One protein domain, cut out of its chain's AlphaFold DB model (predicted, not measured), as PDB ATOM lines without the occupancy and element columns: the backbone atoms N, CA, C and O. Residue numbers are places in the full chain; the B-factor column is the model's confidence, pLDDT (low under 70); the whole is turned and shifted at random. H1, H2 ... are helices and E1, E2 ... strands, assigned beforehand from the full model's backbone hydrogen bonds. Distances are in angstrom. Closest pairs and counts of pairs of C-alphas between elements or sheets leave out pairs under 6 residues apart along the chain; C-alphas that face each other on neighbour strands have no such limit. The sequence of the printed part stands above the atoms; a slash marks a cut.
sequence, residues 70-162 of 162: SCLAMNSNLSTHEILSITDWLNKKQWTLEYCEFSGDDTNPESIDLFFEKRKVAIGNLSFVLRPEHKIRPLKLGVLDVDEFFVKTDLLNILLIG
ATOM      1  N   SER A  70     159.904 132.049 163.926       77.12
ATOM      2  CA  SER A  70     160.485 133.367 164.210       77.12
ATOM      3  C   SER A  70     160.888 134.143 162.956       77.12
ATOM      4  O   SER A  70     160.898 135.371 162.975       77.12
ATOM      5  N   CYS A  71     161.197 133.448 161.858       76.25
ATOM      6  CA  CYS A  71     161.746 134.048 160.643       76.25
ATOM      7  C   CYS A  71     160.925 133.677 159.407       76.25
ATOM      8  O   CYS A  71     160.534 132.520 159.239       76.25
ATOM      9  N   LEU A  72     160.728 134.647 158.517       81.50
ATOM     10  CA  LEU A  72     160.061 134.482 157.231       81.50
ATOM     11  C   LEU A  72     160.866 135.191 156.141       81.50
ATOM     12  O   LEU A  72     161.206 136.356 156.288       81.50
ATOM     13  N   ALA A  73     161.145 134.512 155.036       78.25
ATOM     14  CA  ALA A  73     161.684 135.139 153.831       78.25
ATOM     15  C   ALA A  73     160.711 134.871 152.687       78.25
ATOM     16  O   ALA A  73     160.160 133.778 152.605       78.25
ATOM     17  N   MET A  74     160.447 135.847 151.832       78.75
ATOM     18  CA  MET A  74     159.489 135.717 150.739       78.75
ATOM     19  C   MET A  74     160.025 136.358 149.473       78.75
ATOM     20  O   MET A  74     160.739 137.357 149.510       78.75
ATOM     21  N   ASN A  75     159.631 135.788 148.337       78.44
ATOM     22  CA  ASN A  75     159.905 136.401 147.052       78.44
ATOM     23  C   ASN A  75     158.944 137.583 146.819       78.44
ATOM     24  O   ASN A  75     157.740 137.437 147.016       78.44
ATOM     25  N   SER A  76     159.446 138.731 146.370       72.56
ATOM     26  CA  SER A  76     158.625 139.915 146.062       72.56
ATOM     27  C   SER A  76     157.730 139.758 144.825       72.56
ATOM     28  O   SER A  76     156.777 140.512 144.659       72.56
ATOM     29  N   ASN A  77     157.981 138.754 143.980       77.81
ATOM     30  CA  ASN A  77     157.174 138.433 142.798       77.81
ATOM     31  C   ASN A  77     156.004 137.477 143.090       77.81
ATOM     32  O   ASN A  77     155.388 136.970 142.151       77.81
ATOM     33  N   LEU A  78     155.713 137.163 144.359       78.81
ATOM     34  CA  LEU A  78     154.564 136.319 144.696       78.81
ATOM     35  C   LEU A  78     153.270 136.965 144.196       78.81
ATOM     36  O   LEU A  78     153.073 138.172 144.311       78.81
ATOM     37  N   SER A  79     152.361 136.166 143.647       82.94
ATOM     38  CA  SER A  79     151.030 136.646 143.277       82.94
ATOM     39  C   SER A  79     150.208 137.025 144.516       82.94
ATOM     40  O   SER A  79     150.459 136.570 145.635       82.94
ATOM     41  N   THR A  80     149.162 137.826 144.318       86.44
ATOM     42  CA  THR A  80     148.237 138.215 145.396       86.44
ATOM     43  C   THR A  80     147.551 137.005 146.041       86.44
ATOM     44  O   THR A  80     147.348 136.974 147.251       86.44
ATOM     45  N   HIS A  81     147.237 135.964 145.268       85.56
ATOM     46  CA  HIS A  81     146.681 134.723 145.812       85.56
ATOM     47  C   HIS A  81     147.685 133.998 146.721       85.56
ATOM     48  O   HIS A  81     147.334 133.516 147.799       85.56
ATOM     49  N   GLU A  82     148.949 133.931 146.308       83.00
ATOM     50  CA  GLU A  82     150.008 133.259 147.060       83.00
ATOM     51  C   GLU A  82     150.317 133.976 148.374       83.00
ATOM     52  O   GLU A  82     150.370 133.328 149.423       83.00
ATOM     53  N   ILE A  83     150.448 135.306 148.346       86.06
ATOM     54  CA  ILE A  83     150.732 136.082 149.556       86.06
ATOM     55  C   ILE A  83     149.573 136.012 150.556       86.06
ATOM     56  O   ILE A  83     149.813 135.863 151.753       86.06
ATOM     57  N   LEU A  84     148.317 136.024 150.090       89.25
ATOM     58  CA  LEU A  84     147.145 135.828 150.949       89.25
ATOM     59  C   LEU A  84     147.161 134.455 151.606       89.25
ATOM     60  O   LEU A  84     146.986 134.338 152.815       89.25
ATOM     61  N   SER A  85     147.434 133.423 150.811       87.38
ATOM     62  CA  SER A  85     147.496 132.047 151.280       87.38
ATOM     63  C   SER A  85     148.579 131.855 152.354       87.38
ATOM     64  O   SER A  85     148.358 131.159 153.350       87.38
ATOM     65  N   ILE A  86     149.746 132.485 152.188       86.00
ATOM     66  CA  ILE A  86     150.823 132.497 153.189       86.00
ATOM     67  C   ILE A  86     150.401 133.297 154.425       86.00
ATOM     68  O   ILE A  86     150.553 132.814 155.545       86.00
ATOM     69  N   THR A  87     149.822 134.482 154.239       88.56
ATOM     70  CA  THR A  87     149.399 135.369 155.334       88.56
ATOM     71  C   THR A  87     148.349 134.712 156.227       88.56
ATOM     72  O   THR A  87     148.480 134.730 157.451       88.56
ATOM     73  N   ASP A  88     147.346 134.061 155.636       90.62
ATOM     74  CA  ASP A  88     146.306 133.342 156.373       90.62
ATOM     75  C   ASP A  88     146.884 132.152 157.152       90.62
ATOM     76  O   ASP A  88     146.485 131.897 158.290       90.62
ATOM     77  N   TRP A  89     147.848 131.432 156.567       89.25
ATOM     78  CA  TRP A  89     148.569 130.363 157.264       89.25
ATOM     79  C   TRP A  89     149.369 130.911 158.455       89.25
ATOM     80  O   TRP A  89     149.232 130.398 159.565       89.25
ATOM     81  N   LEU A  90     150.116 132.001 158.272       86.31
ATOM     82  CA  LEU A  90     150.891 132.637 159.341       86.31
ATOM     83  C   LEU A  90     150.008 133.193 160.465       86.31
ATOM     84  O   LEU A  90     150.385 133.150 161.638       86.31
ATOM     85  N   ASN A  91     148.845 133.756 160.134       87.12
ATOM     86  CA  ASN A  91     147.922 134.324 161.117       87.12
ATOM     87  C   ASN A  91     147.286 133.237 161.999       87.12
ATOM     88  O   ASN A  91     147.055 133.481 163.180       87.12
ATOM     89  N   LYS A  92     147.093 132.016 161.479       87.62
ATOM     90  CA  LYS A  92     146.625 130.854 162.264       87.62
ATOM     91  C   LYS A  92     147.662 130.316 163.255       87.62
ATOM     92  O   LYS A  92     147.286 129.621 164.191       87.62
ATOM     93  N   LYS A  93     148.950 130.595 163.038       75.62
ATOM     94  CA  LYS A  93     150.067 130.114 163.878       75.62
ATOM     95  C   LYS A  93     150.456 131.095 164.994       75.62
ATOM     96  O   LYS A  93     151.171 130.703 165.900       75.62
ATOM     97  N   GLN A  94     149.975 132.338 164.896       66.44
ATOM     98  CA  GLN A  94     150.001 133.431 165.876       66.44
ATOM     99  C   GLN A  94     151.246 133.535 166.786       66.44
ATOM    100  O   GLN A  94     151.162 133.231 167.967       66.44
ATOM    101  N   TRP A  95     152.335 134.117 166.259       65.75
ATOM    102  CA  TRP A  95     153.422 134.752 167.030       65.75
ATOM    103  C   TRP A  95     154.054 135.925 166.266       65.75
ATOM    104  O   TRP A  95     153.932 136.029 165.040       65.75
ATOM    105  N   THR A  96     154.702 136.822 167.013       69.06
ATOM    106  CA  THR A  96     155.545 137.913 166.507       69.06
ATOM    107  C   THR A  96     156.709 137.353 165.694       69.06
ATOM    108  O   THR A  96     157.454 136.513 166.191       69.06
ATOM    109  N   LEU A  97     156.874 137.822 164.454       75.56
ATOM    110  CA  LEU A  97     158.052 137.501 163.643       75.56
ATOM    111  C   LEU A  97     159.231 138.335 164.141       75.56
ATOM    112  O   LEU A  97     159.109 139.555 164.197       75.56
ATOM    113  N   GLU A  98     160.343 137.684 164.466       79.12
ATOM    114  CA  GLU A  98     161.634 138.315 164.772       79.12
ATOM    115  C   GLU A  98     162.336 138.794 163.496       79.12
ATOM    116  O   GLU A  98     163.108 139.743 163.537       79.12
ATOM    117  N   TYR A  99     162.050 138.160 162.354       76.88
ATOM    118  CA  TYR A  99     162.593 138.546 161.056       76.88
ATOM    119  C   TYR A  99     161.601 138.267 159.924       76.88
ATOM    120  O   TYR A  99     161.019 137.182 159.842       76.88
ATOM    121  N   CYS A 100     161.420 139.228 159.026       81.50
ATOM    122  CA  CYS A 100     160.603 139.107 157.830       81.50
ATOM    123  C   CYS A 100     161.283 139.813 156.651       81.50
ATOM    124  O   CYS A 100     161.443 141.030 156.648       81.50
ATOM    125  N   GLU A 101     161.644 139.048 155.627       82.38
ATOM    126  CA  GLU A 101     162.332 139.542 154.439       82.38
ATOM    127  C   GLU A 101     161.467 139.421 153.185       82.38
ATOM    128  O   GLU A 101     160.854 138.379 152.947       82.38
ATOM    129  N   PHE A 102     161.491 140.458 152.350       79.75
ATOM    130  CA  PHE A 102     161.041 140.404 150.962       79.75
ATOM    131  C   PHE A 102     162.234 140.597 150.029       79.75
ATOM    132  O   PHE A 102     162.935 141.607 150.120       79.75
ATOM    133  N   SER A 103     162.458 139.654 149.115       77.88
ATOM    134  CA  SER A 103     163.573 139.709 148.170       77.88
ATOM    135  C   SER A 103     163.181 139.312 146.750       77.88
ATOM    136  O   SER A 103     162.309 138.470 146.535       77.88
ATOM    137  N   GLY A 104     163.840 139.904 145.754       72.88
ATOM    138  CA  GLY A 104     163.591 139.614 144.340       72.88
ATOM    139  C   GLY A 104     163.299 140.859 143.516       72.88
ATOM    140  O   GLY A 104     163.671 141.968 143.890       72.88
ATOM    141  N   ASP A 105     162.678 140.657 142.358       76.56
ATOM    142  CA  ASP A 105     162.298 141.761 141.475       76.56
ATOM    143  C   ASP A 105     161.021 142.424 142.006       76.56
ATOM    144  O   ASP A 105     160.150 141.763 142.568       76.56
ATOM    145  N   ASP A 106     160.908 143.741 141.896       71.12
ATOM    146  CA  ASP A 106     159.710 144.457 142.344       71.12
ATOM    147  C   ASP A 106     158.655 144.500 141.227       71.12
ATOM    148  O   ASP A 106     158.341 145.558 140.679       71.12
ATOM    149  N   THR A 107     158.171 143.323 140.808       68.12
ATOM    150  CA  THR A 107     157.200 143.216 139.698       68.12
ATOM    151  C   THR A 107     155.748 143.152 140.155       68.12
ATOM    152  O   THR A 107     154.858 143.489 139.376       68.12
ATOM    153  N   ASN A 108     155.498 142.750 141.406       75.00
ATOM    154  CA  ASN A 108     154.152 142.659 141.973       75.00
ATOM    155  C   ASN A 108     154.055 143.315 143.359       75.00
ATOM    156  O   ASN A 108     153.785 142.646 144.365       75.00
ATOM    157  N   PRO A 109     154.272 144.629 143.440       76.00
ATOM    158  CA  PRO A 109     154.292 145.331 144.712       76.00
ATOM    159  C   PRO A 109     152.920 145.357 145.419       76.00
ATOM    160  O   PRO A 109     152.863 145.553 146.633       76.00
ATOM    161  N   GLU A 110     151.800 145.123 144.716       84.62
ATOM    162  CA  GLU A 110     150.468 144.966 145.328       84.62
ATOM    163  C   GLU A 110     150.413 143.780 146.297       84.62
ATOM    164  O   GLU A 110     149.654 143.805 147.264       84.62
ATOM    165  N   SER A 111     151.211 142.740 146.049       83.19
ATOM    166  CA  SER A 111     151.288 141.584 146.943       83.19
ATOM    167  C   SER A 111     151.885 141.956 148.304       83.19
ATOM    168  O   SER A 111     151.378 141.521 149.338       83.19
ATOM    169  N   ILE A 112     152.911 142.809 148.308       83.44
ATOM    170  CA  ILE A 112     153.580 143.286 149.520       83.44
ATOM    171  C   ILE A 112     152.622 144.171 150.318       83.44
ATOM    172  O   ILE A 112     152.441 143.942 151.512       83.44
ATOM    173  N   ASP A 113     151.942 145.118 149.663       86.00
ATOM    174  CA  ASP A 113     150.930 145.963 150.315       86.00
ATOM    175  C   ASP A 113     149.848 145.099 150.994       86.00
ATOM    176  O   ASP A 113     149.533 145.278 152.172       86.00
ATOM    177  N   LEU A 114     149.337 144.092 150.280       88.12
ATOM    178  CA  LEU A 114     148.294 143.191 150.771       88.12
ATOM    179  C   LEU A 114     148.735 142.350 151.981       88.12
ATOM    180  O   LEU A 114     147.914 142.025 152.844       88.12
ATOM    181  N   PHE A 115     150.020 141.996 152.062       87.69
ATOM    182  CA  PHE A 115     150.585 141.338 153.239       87.69
ATOM    183  C   PHE A 115     150.479 142.240 154.472       87.69
ATOM    184  O   PHE A 115     149.965 141.810 155.506       87.69
ATOM    185  N   PHE A 116     150.910 143.498 154.357       85.81
ATOM    186  CA  PHE A 116     150.927 144.444 155.477       85.81
ATOM    187  C   PHE A 116     149.534 144.955 155.866       85.81
ATOM    188  O   PHE A 116     149.296 145.240 157.039       85.81
ATOM    189  N   GLU A 117     148.571 144.966 154.941       88.06
ATOM    190  CA  GLU A 117     147.155 145.190 155.266       88.06
ATOM    191  C   GLU A 117     146.589 144.107 156.202       88.06
ATOM    192  O   GLU A 117     145.734 144.383 157.046       88.06
ATOM    193  N   LYS A 118     147.057 142.861 156.066       88.12
ATOM    194  CA  LYS A 118     146.515 141.690 156.779       88.12
ATOM    195  C   LYS A 118     147.377 141.197 157.931       88.12
ATOM    196  O   LYS A 118     146.900 140.397 158.745       88.12
ATOM    197  N   ARG A 119     148.631 141.631 158.013       83.88
ATOM    198  CA  ARG A 119     149.568 141.202 159.044       83.88
ATOM    199  C   ARG A 119     150.421 142.365 159.515       83.88
ATOM    200  O   ARG A 119     151.152 142.982 158.753       83.88
ATOM    201  N   LYS A 120     150.376 142.595 160.825       82.25
ATOM    202  CA  LYS A 120     151.284 143.524 161.490       82.25
ATOM    203  C   LYS A 120     152.633 142.847 161.696       82.25
ATOM    204  O   LYS A 120     152.696 141.752 162.254       82.25
ATOM    205  N   VAL A 121     153.697 143.519 161.280       77.44
ATOM    206  CA  VAL A 121     155.081 143.137 161.562       77.44
ATOM    207  C   VAL A 121     155.794 144.381 162.076       77.44
ATOM    208  O   VAL A 121     155.574 145.469 161.550       77.44
ATOM    209  N   ALA A 122     156.595 144.233 163.131       76.38
ATOM    210  CA  ALA A 122     157.400 145.337 163.640       76.38
ATOM    211  C   ALA A 122     158.434 145.737 162.583       76.38
ATOM    212  O   ALA A 122     159.101 144.862 162.031       76.38
ATOM    213  N   ILE A 123     158.580 147.035 162.307       73.56
ATOM    214  CA  ILE A 123     159.473 147.494 161.237       73.56
ATOM    215  C   ILE A 123     160.934 147.113 161.483       73.56
ATOM    216  O   ILE A 123     161.623 146.751 160.538       73.56
ATOM    217  N   GLY A 124     161.380 147.090 162.746       71.38
ATOM    218  CA  GLY A 124     162.731 146.651 163.117       71.38
ATOM    219  C   GLY A 124     163.035 145.195 162.744       71.38
ATOM    220  O   GLY A 124     164.193 144.797 162.697       71.38
ATOM    221  N   ASN A 125     162.000 144.418 162.419       79.75
ATOM    222  CA  ASN A 125     162.111 143.027 162.005       79.75
ATOM    223  C   ASN A 125     161.946 142.874 160.483       79.75
ATOM    224  O   ASN A 125     161.886 141.745 159.998       79.75
ATOM    225  N   LEU A 126     161.832 143.971 159.723       80.94
ATOM    226  CA  LEU A 126     161.652 143.961 158.271       80.94
ATOM    227  C   LEU A 126     162.972 144.134 157.519       80.94
ATOM    228  O   LEU A 126     163.802 144.972 157.856       80.94
ATOM    229  N   SER A 127     163.120 143.373 156.439       80.19
ATOM    230  CA  SER A 127     164.229 143.473 155.493       80.19
ATOM    231  C   SER A 127     163.696 143.470 154.060       80.19
ATOM    232  O   SER A 127     162.841 142.657 153.702       80.19
ATOM    233  N   PHE A 128     164.194 144.380 153.229       77.12
ATOM    234  CA  PHE A 128     163.824 144.475 151.818       77.12
ATOM    235  C   PHE A 128     165.082 144.394 150.957       77.12
ATOM    236  O   PHE A 128     165.964 145.246 151.044       77.12
ATOM    237  N   VAL A 129     165.148 143.382 150.095       78.69
ATOM    238  CA  VAL A 129     166.211 143.188 149.099       78.69
ATOM    239  C   VAL A 129     165.565 143.179 147.715       78.69
ATOM    240  O   VAL A 129     165.439 142.143 147.059       78.69
ATOM    241  N   LEU A 130     165.076 144.349 147.307       74.69
ATOM    242  CA  LEU A 130     164.273 144.518 146.097       74.69
ATOM    243  C   LEU A 130     165.119 145.041 144.934       74.69
ATOM    244  O   LEU A 130     165.910 145.971 145.090       74.69
ATOM    245  N   ARG A 131     164.918 144.464 143.748       76.75
ATOM    246  CA  ARG A 131     165.464 144.954 142.480       76.75
ATOM    247  C   ARG A 131     164.359 145.721 141.745       76.75
ATOM    248  O   ARG A 131     163.421 145.093 141.252       76.75
ATOM    249  N   PRO A 132     164.422 147.064 141.700       67.56
ATOM    250  CA  PRO A 132     163.393 147.863 141.051       67.56
ATOM    251  C   PRO A 132     163.474 147.655 139.543       67.56
ATOM    252  O   PRO A 132     164.528 147.852 138.942       67.56
ATOM    253  N   GLU A 133     162.361 147.257 138.933       65.50
ATOM    254  CA  GLU A 133     162.387 146.882 137.524       65.50
ATOM    255  C   GLU A 133     162.015 148.062 136.610       65.50
ATOM    256  O   GLU A 133     162.691 148.280 135.609       65.50
ATOM    257  N   HIS A 134     160.999 148.882 136.943       55.59
ATOM    258  CA  HIS A 134     160.531 149.912 135.992       55.59
ATOM    259  C   HIS A 134     159.989 151.225 136.594       55.59
ATOM    260  O   HIS A 134     160.042 152.255 135.917       55.59
ATOM    261  N   LYS A 135     159.485 151.249 137.839       62.47
ATOM    262  CA  LYS A 135     159.025 152.479 138.517       62.47
ATOM    263  C   LYS A 135     159.201 152.372 140.027       62.47
ATOM    264  O   LYS A 135     158.677 151.450 140.636       62.47
ATOM    265  N   ILE A 136     159.881 153.349 140.625       64.88
ATOM    266  CA  ILE A 136     159.936 153.492 142.083       64.88
ATOM    267  C   ILE A 136     158.561 153.969 142.551       64.88
ATOM    268  O   ILE A 136     158.061 154.992 142.075       64.88
ATOM    269  N   ARG A 137     157.950 153.233 143.478       69.25
ATOM    270  CA  ARG A 137     156.699 153.615 144.134       69.25
ATOM    271  C   ARG A 137     156.826 153.452 145.651       69.25
ATOM    272  O   ARG A 137     157.585 152.595 146.095       69.25
ATOM    273  N   PRO A 138     156.088 154.235 146.451       67.50
ATOM    274  CA  PRO A 138     156.029 154.012 147.889       67.50
ATOM    275  C   PRO A 138     155.294 152.699 148.205       67.50
ATOM    276  O   PRO A 138     154.236 152.431 147.633       67.50
ATOM    277  N   LEU A 139     155.844 151.904 149.129       70.12
ATOM    278  CA  LEU A 139     155.164 150.743 149.713       70.12
ATOM    279  C   LEU A 139     154.131 151.215 150.740       70.12
ATOM    280  O   LEU A 139     154.407 152.105 151.550       70.12
ATOM    281  N   LYS A 140     152.946 150.606 150.741       72.69
ATOM    282  CA  LYS A 140     151.893 150.908 151.716       72.69
ATOM    283  C   LYS A 140     152.060 150.019 152.938       72.69
ATOM    284  O   LYS A 140     151.376 149.017 153.106       72.69
ATOM    285  N   LEU A 141     152.968 150.422 153.816       66.38
ATOM    286  CA  LEU A 141     153.290 149.684 155.039       66.38
ATOM    287  C   LEU A 141     152.384 150.058 156.237       66.38
ATOM    288  O   LEU A 141     152.547 149.520 157.327       66.38
ATOM    289  N   GLY A 142     151.408 150.955 156.038       62.84
ATOM    290  CA  GLY A 142     150.568 151.501 157.110       62.84
ATOM    291  C   GLY A 142     151.307 152.538 157.968       62.84
ATOM    292  O   GLY A 142     152.293 153.123 157.525       62.84
ATOM    293  N   VAL A 143     150.815 152.797 159.187       53.22
ATOM    294  CA  VAL A 143     151.549 153.610 160.175       53.22
ATOM    295  C   VAL A 143     152.689 152.758 160.715       53.22
ATOM    296  O   VAL A 143     152.454 151.782 161.430       53.22
ATOM    297  N   LEU A 144     153.908 153.119 160.336       54.22
ATOM    298  CA  LEU A 144     155.122 152.485 160.811       54.22
ATOM    299  C   LEU A 144     155.596 153.201 162.079       54.22
ATOM    300  O   LEU A 144     155.786 154.414 162.065       54.22
ATOM    301  N   ASP A 145     155.776 152.451 163.162       42.78
ATOM    302  CA  ASP A 145     156.466 152.919 164.366       42.78
ATOM    303  C   ASP A 145     157.962 152.652 164.158       42.78
ATOM    304  O   ASP A 145     158.378 151.491 164.168       42.78
ATOM    305  N   VAL A 146     158.727 153.686 163.788       48.16
ATOM    306  CA  VAL A 146     160.101 153.554 163.270       48.16
ATOM    307  C   VAL A 146     161.110 154.121 164.253       48.16
ATOM    308  O   VAL A 146     161.210 155.336 164.398       48.16
ATOM    309  N   ASP A 147     161.917 153.239 164.840       46.66
ATOM    310  CA  ASP A 147     163.108 153.640 165.595       46.66
ATOM    311  C   ASP A 147     164.333 153.791 164.674       46.66
ATOM    312  O   ASP A 147     165.105 154.737 164.819       46.66
ATOM    313  N   GLU A 148     164.503 152.902 163.682       44.41
ATOM    314  CA  GLU A 148     165.631 152.923 162.738       44.41
ATOM    315  C   GLU A 148     165.241 152.401 161.338       44.41
ATOM    316  O   GLU A 148     164.486 151.436 161.199       44.41
ATOM    317  N   PHE A 149     165.782 153.024 160.282       51.69
ATOM    318  CA  PHE A 149     165.608 152.631 158.878       51.69
ATOM    319  C   PHE A 149     166.950 152.708 158.140       51.69
ATOM    320  O   PHE A 149     167.603 153.754 158.133       51.69
ATOM    321  N   PHE A 150     167.357 151.613 157.491       49.56
ATOM    322  CA  PHE A 150     168.625 151.532 156.764       49.56
ATOM    323  C   PHE A 150     168.388 151.200 155.291       49.56
ATOM    324  O   PHE A 150     167.848 150.148 154.957       49.56
ATOM    325  N   VAL A 151     168.857 152.074 154.399       53.34
ATOM    326  CA  VAL A 151     168.918 151.810 152.956       53.34
ATOM    327  C   VAL A 151     170.333 151.379 152.618       53.34
ATOM    328  O   VAL A 151     171.283 152.131 152.840       53.34
ATOM    329  N   LYS A 152     170.484 150.175 152.066       45.53
ATOM    330  CA  LYS A 152     171.770 149.689 151.567       45.53
ATOM    331  C   LYS A 152     171.661 149.451 150.070       45.53
ATOM    332  O   LYS A 152     171.166 148.426 149.619       45.53
ATOM    333  N   THR A 153     172.100 150.437 149.307       50.41
ATOM    334  CA  THR A 153     172.242 150.356 147.857       50.41
ATOM    335  C   THR A 153     173.723 150.243 147.528       50.41
ATOM    336  O   THR A 153     174.520 151.073 147.959       50.41
ATOM    337  N   ASP A 154     174.105 149.259 146.711       50.41
ATOM    338  CA  ASP A 154     175.462 149.231 146.140       50.41
ATOM    339  C   ASP A 154     175.695 150.417 145.178       50.41
ATOM    340  O   ASP A 154     176.833 150.712 144.818       50.41
ATOM    341  N   LEU A 155     174.637 151.156 144.809       38.88
ATOM    342  CA  LEU A 155     174.690 152.404 144.050       38.88
ATOM    343  C   LEU A 155     173.613 153.404 144.524       38.88
ATOM    344  O   LEU A 155     172.422 153.198 144.315       38.88
ATOM    345  N   LEU A 156     174.085 154.521 145.087       31.30
ATOM    346  CA  LEU A 156     173.392 155.766 145.460       31.30
ATOM    347  C   LEU A 156     172.448 155.782 146.677       31.30
ATOM    348  O   LEU A 156     171.410 155.127 146.740       31.30
ATOM    349  N   ASN A 157     172.815 156.687 147.592       31.58
ATOM    350  CA  ASN A 157     172.054 157.180 148.731       31.58
ATOM    351  C   ASN A 157     170.718 157.790 148.294       31.58
ATOM    352  O   ASN A 157     170.703 158.748 147.517       31.58
ATOM    353  N   ILE A 158     169.621 157.330 148.890       32.19
ATOM    354  CA  ILE A 158     168.413 158.142 149.020       32.19
ATOM    355  C   ILE A 158     168.051 158.182 150.503       32.19
ATOM    356  O   ILE A 158     167.698 157.174 151.109       32.19
ATOM    357  N   LEU A 159     168.192 159.378 151.071       25.77
ATOM    358  CA  LEU A 159     167.677 159.768 152.373       25.77
ATOM    359  C   LEU A 159     166.201 160.140 152.169       25.77
ATOM    360  O   LEU A 159     165.915 161.046 151.387       25.77
ATOM    361  N   LEU A 160     165.273 159.471 152.847       29.44
ATOM    362  CA  LEU A 160     163.906 159.972 152.988       29.44
ATOM    363  C   LEU A 160     163.664 160.230 154.473       29.44
ATOM    364  O   LEU A 160     163.547 159.303 155.265       29.44
ATOM    365  N   ILE A 161     163.673 161.517 154.821       27.38
ATOM    366  CA  ILE A 161     163.134 162.051 156.071       27.38
ATOM    367  C   ILE A 161     161.646 162.299 155.824       27.38
ATOM    368  O   ILE A 161     161.296 162.915 154.812       27.38
ATOM    369  N   GLY A 162     160.801 161.855 156.750       29.58
ATOM    370  CA  GLY A 162     159.370 162.143 156.779       29.58
ATOM    371  C   GLY A 162     158.674 161.324 157.840       29.58
ATOM    372  O   GLY A 162     158.259 160.203 157.488       29.58
TER     373      GLY A 162
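Overview. This is residues 70 to 162 of the 162 residues of an uncharacterized protein of Caenorhabditis remanei (UniProt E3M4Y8). A small wall of three parallel strands, E1, E2 and E3, has two helices, H1 and H2, running side by side off one of its faces, only loosely set against it. From the end of E3 a long tail with no named element, residues 132 to 162, first passes on the H2 side and then loops round beyond the E3 edge. The printed part has 93 residues with two named helices and three named strands in the chain order E1, H1, E2, H2, E3; the sheet's order is E1, E2, E3, and the class is mixed, helices and strands, with under half of the residues in named elements. The whole is compact, with a radius of gyration of the C-alphas of 13.3 A and spans of 40 by 29 by 21 A.

Arrangement. Begin with the inner strand E2, residues 99 to 105. Beside it runs the edge strand E1, residues 71 to 75, parallel at 12 degrees; look for N 74 and O 101, 2.8 A apart and within hydrogen-bond range. The other edge strand, E3, residues 126 to 131, is parallel to E2 at 8 degrees, with N 129 and O 102 at 2.8 A, within hydrogen-bond range. Between E1 and E2 in the chain comes H1, residues 80 to 93, and between E2 and E3 comes H2, residues 109 to 118. E1, H1, E2 and E2, H2, E3 are strand-helix-strand units, two parallel neighbour strands with a helix between, each with a right-handed crossover. H1 and H2 touch, and their closest C-alphas are those of Thr 80 and Ser 111, 4.8 A apart. They run the same way at a shallow tilt of 27 degrees. H1 is not on the sheet, but only just, with 4 pairs of C-alphas within 10 A; H2 is not on it, with 3 such pairs. H1 and E3 are apart. In H1 and H2 every O i to N i+4 pair is within hydrogen-bond range.

Along the chain. Find C-alpha 71 at (161.746, 134.048, 160.643), where E1 begins; it runs 13.9 A to C-alpha 75. H1 then covers 20.3 A, E2 19.8 A and H2 14.8 A. E3 covers 16.3 A and ends at C-alpha 131, (165.464, 144.954, 142.480).

Size, cuts and confidence. The two C-alphas farthest apart, those of Lys 92 and Leu 156, are 40.2 A apart. The printed part has no cut, and no link between named elements is long. The mean pLDDT of the printed part is 70.3; look for values under 70 at residues 94 to 96, 107, 132 to 138 and 141 to 162.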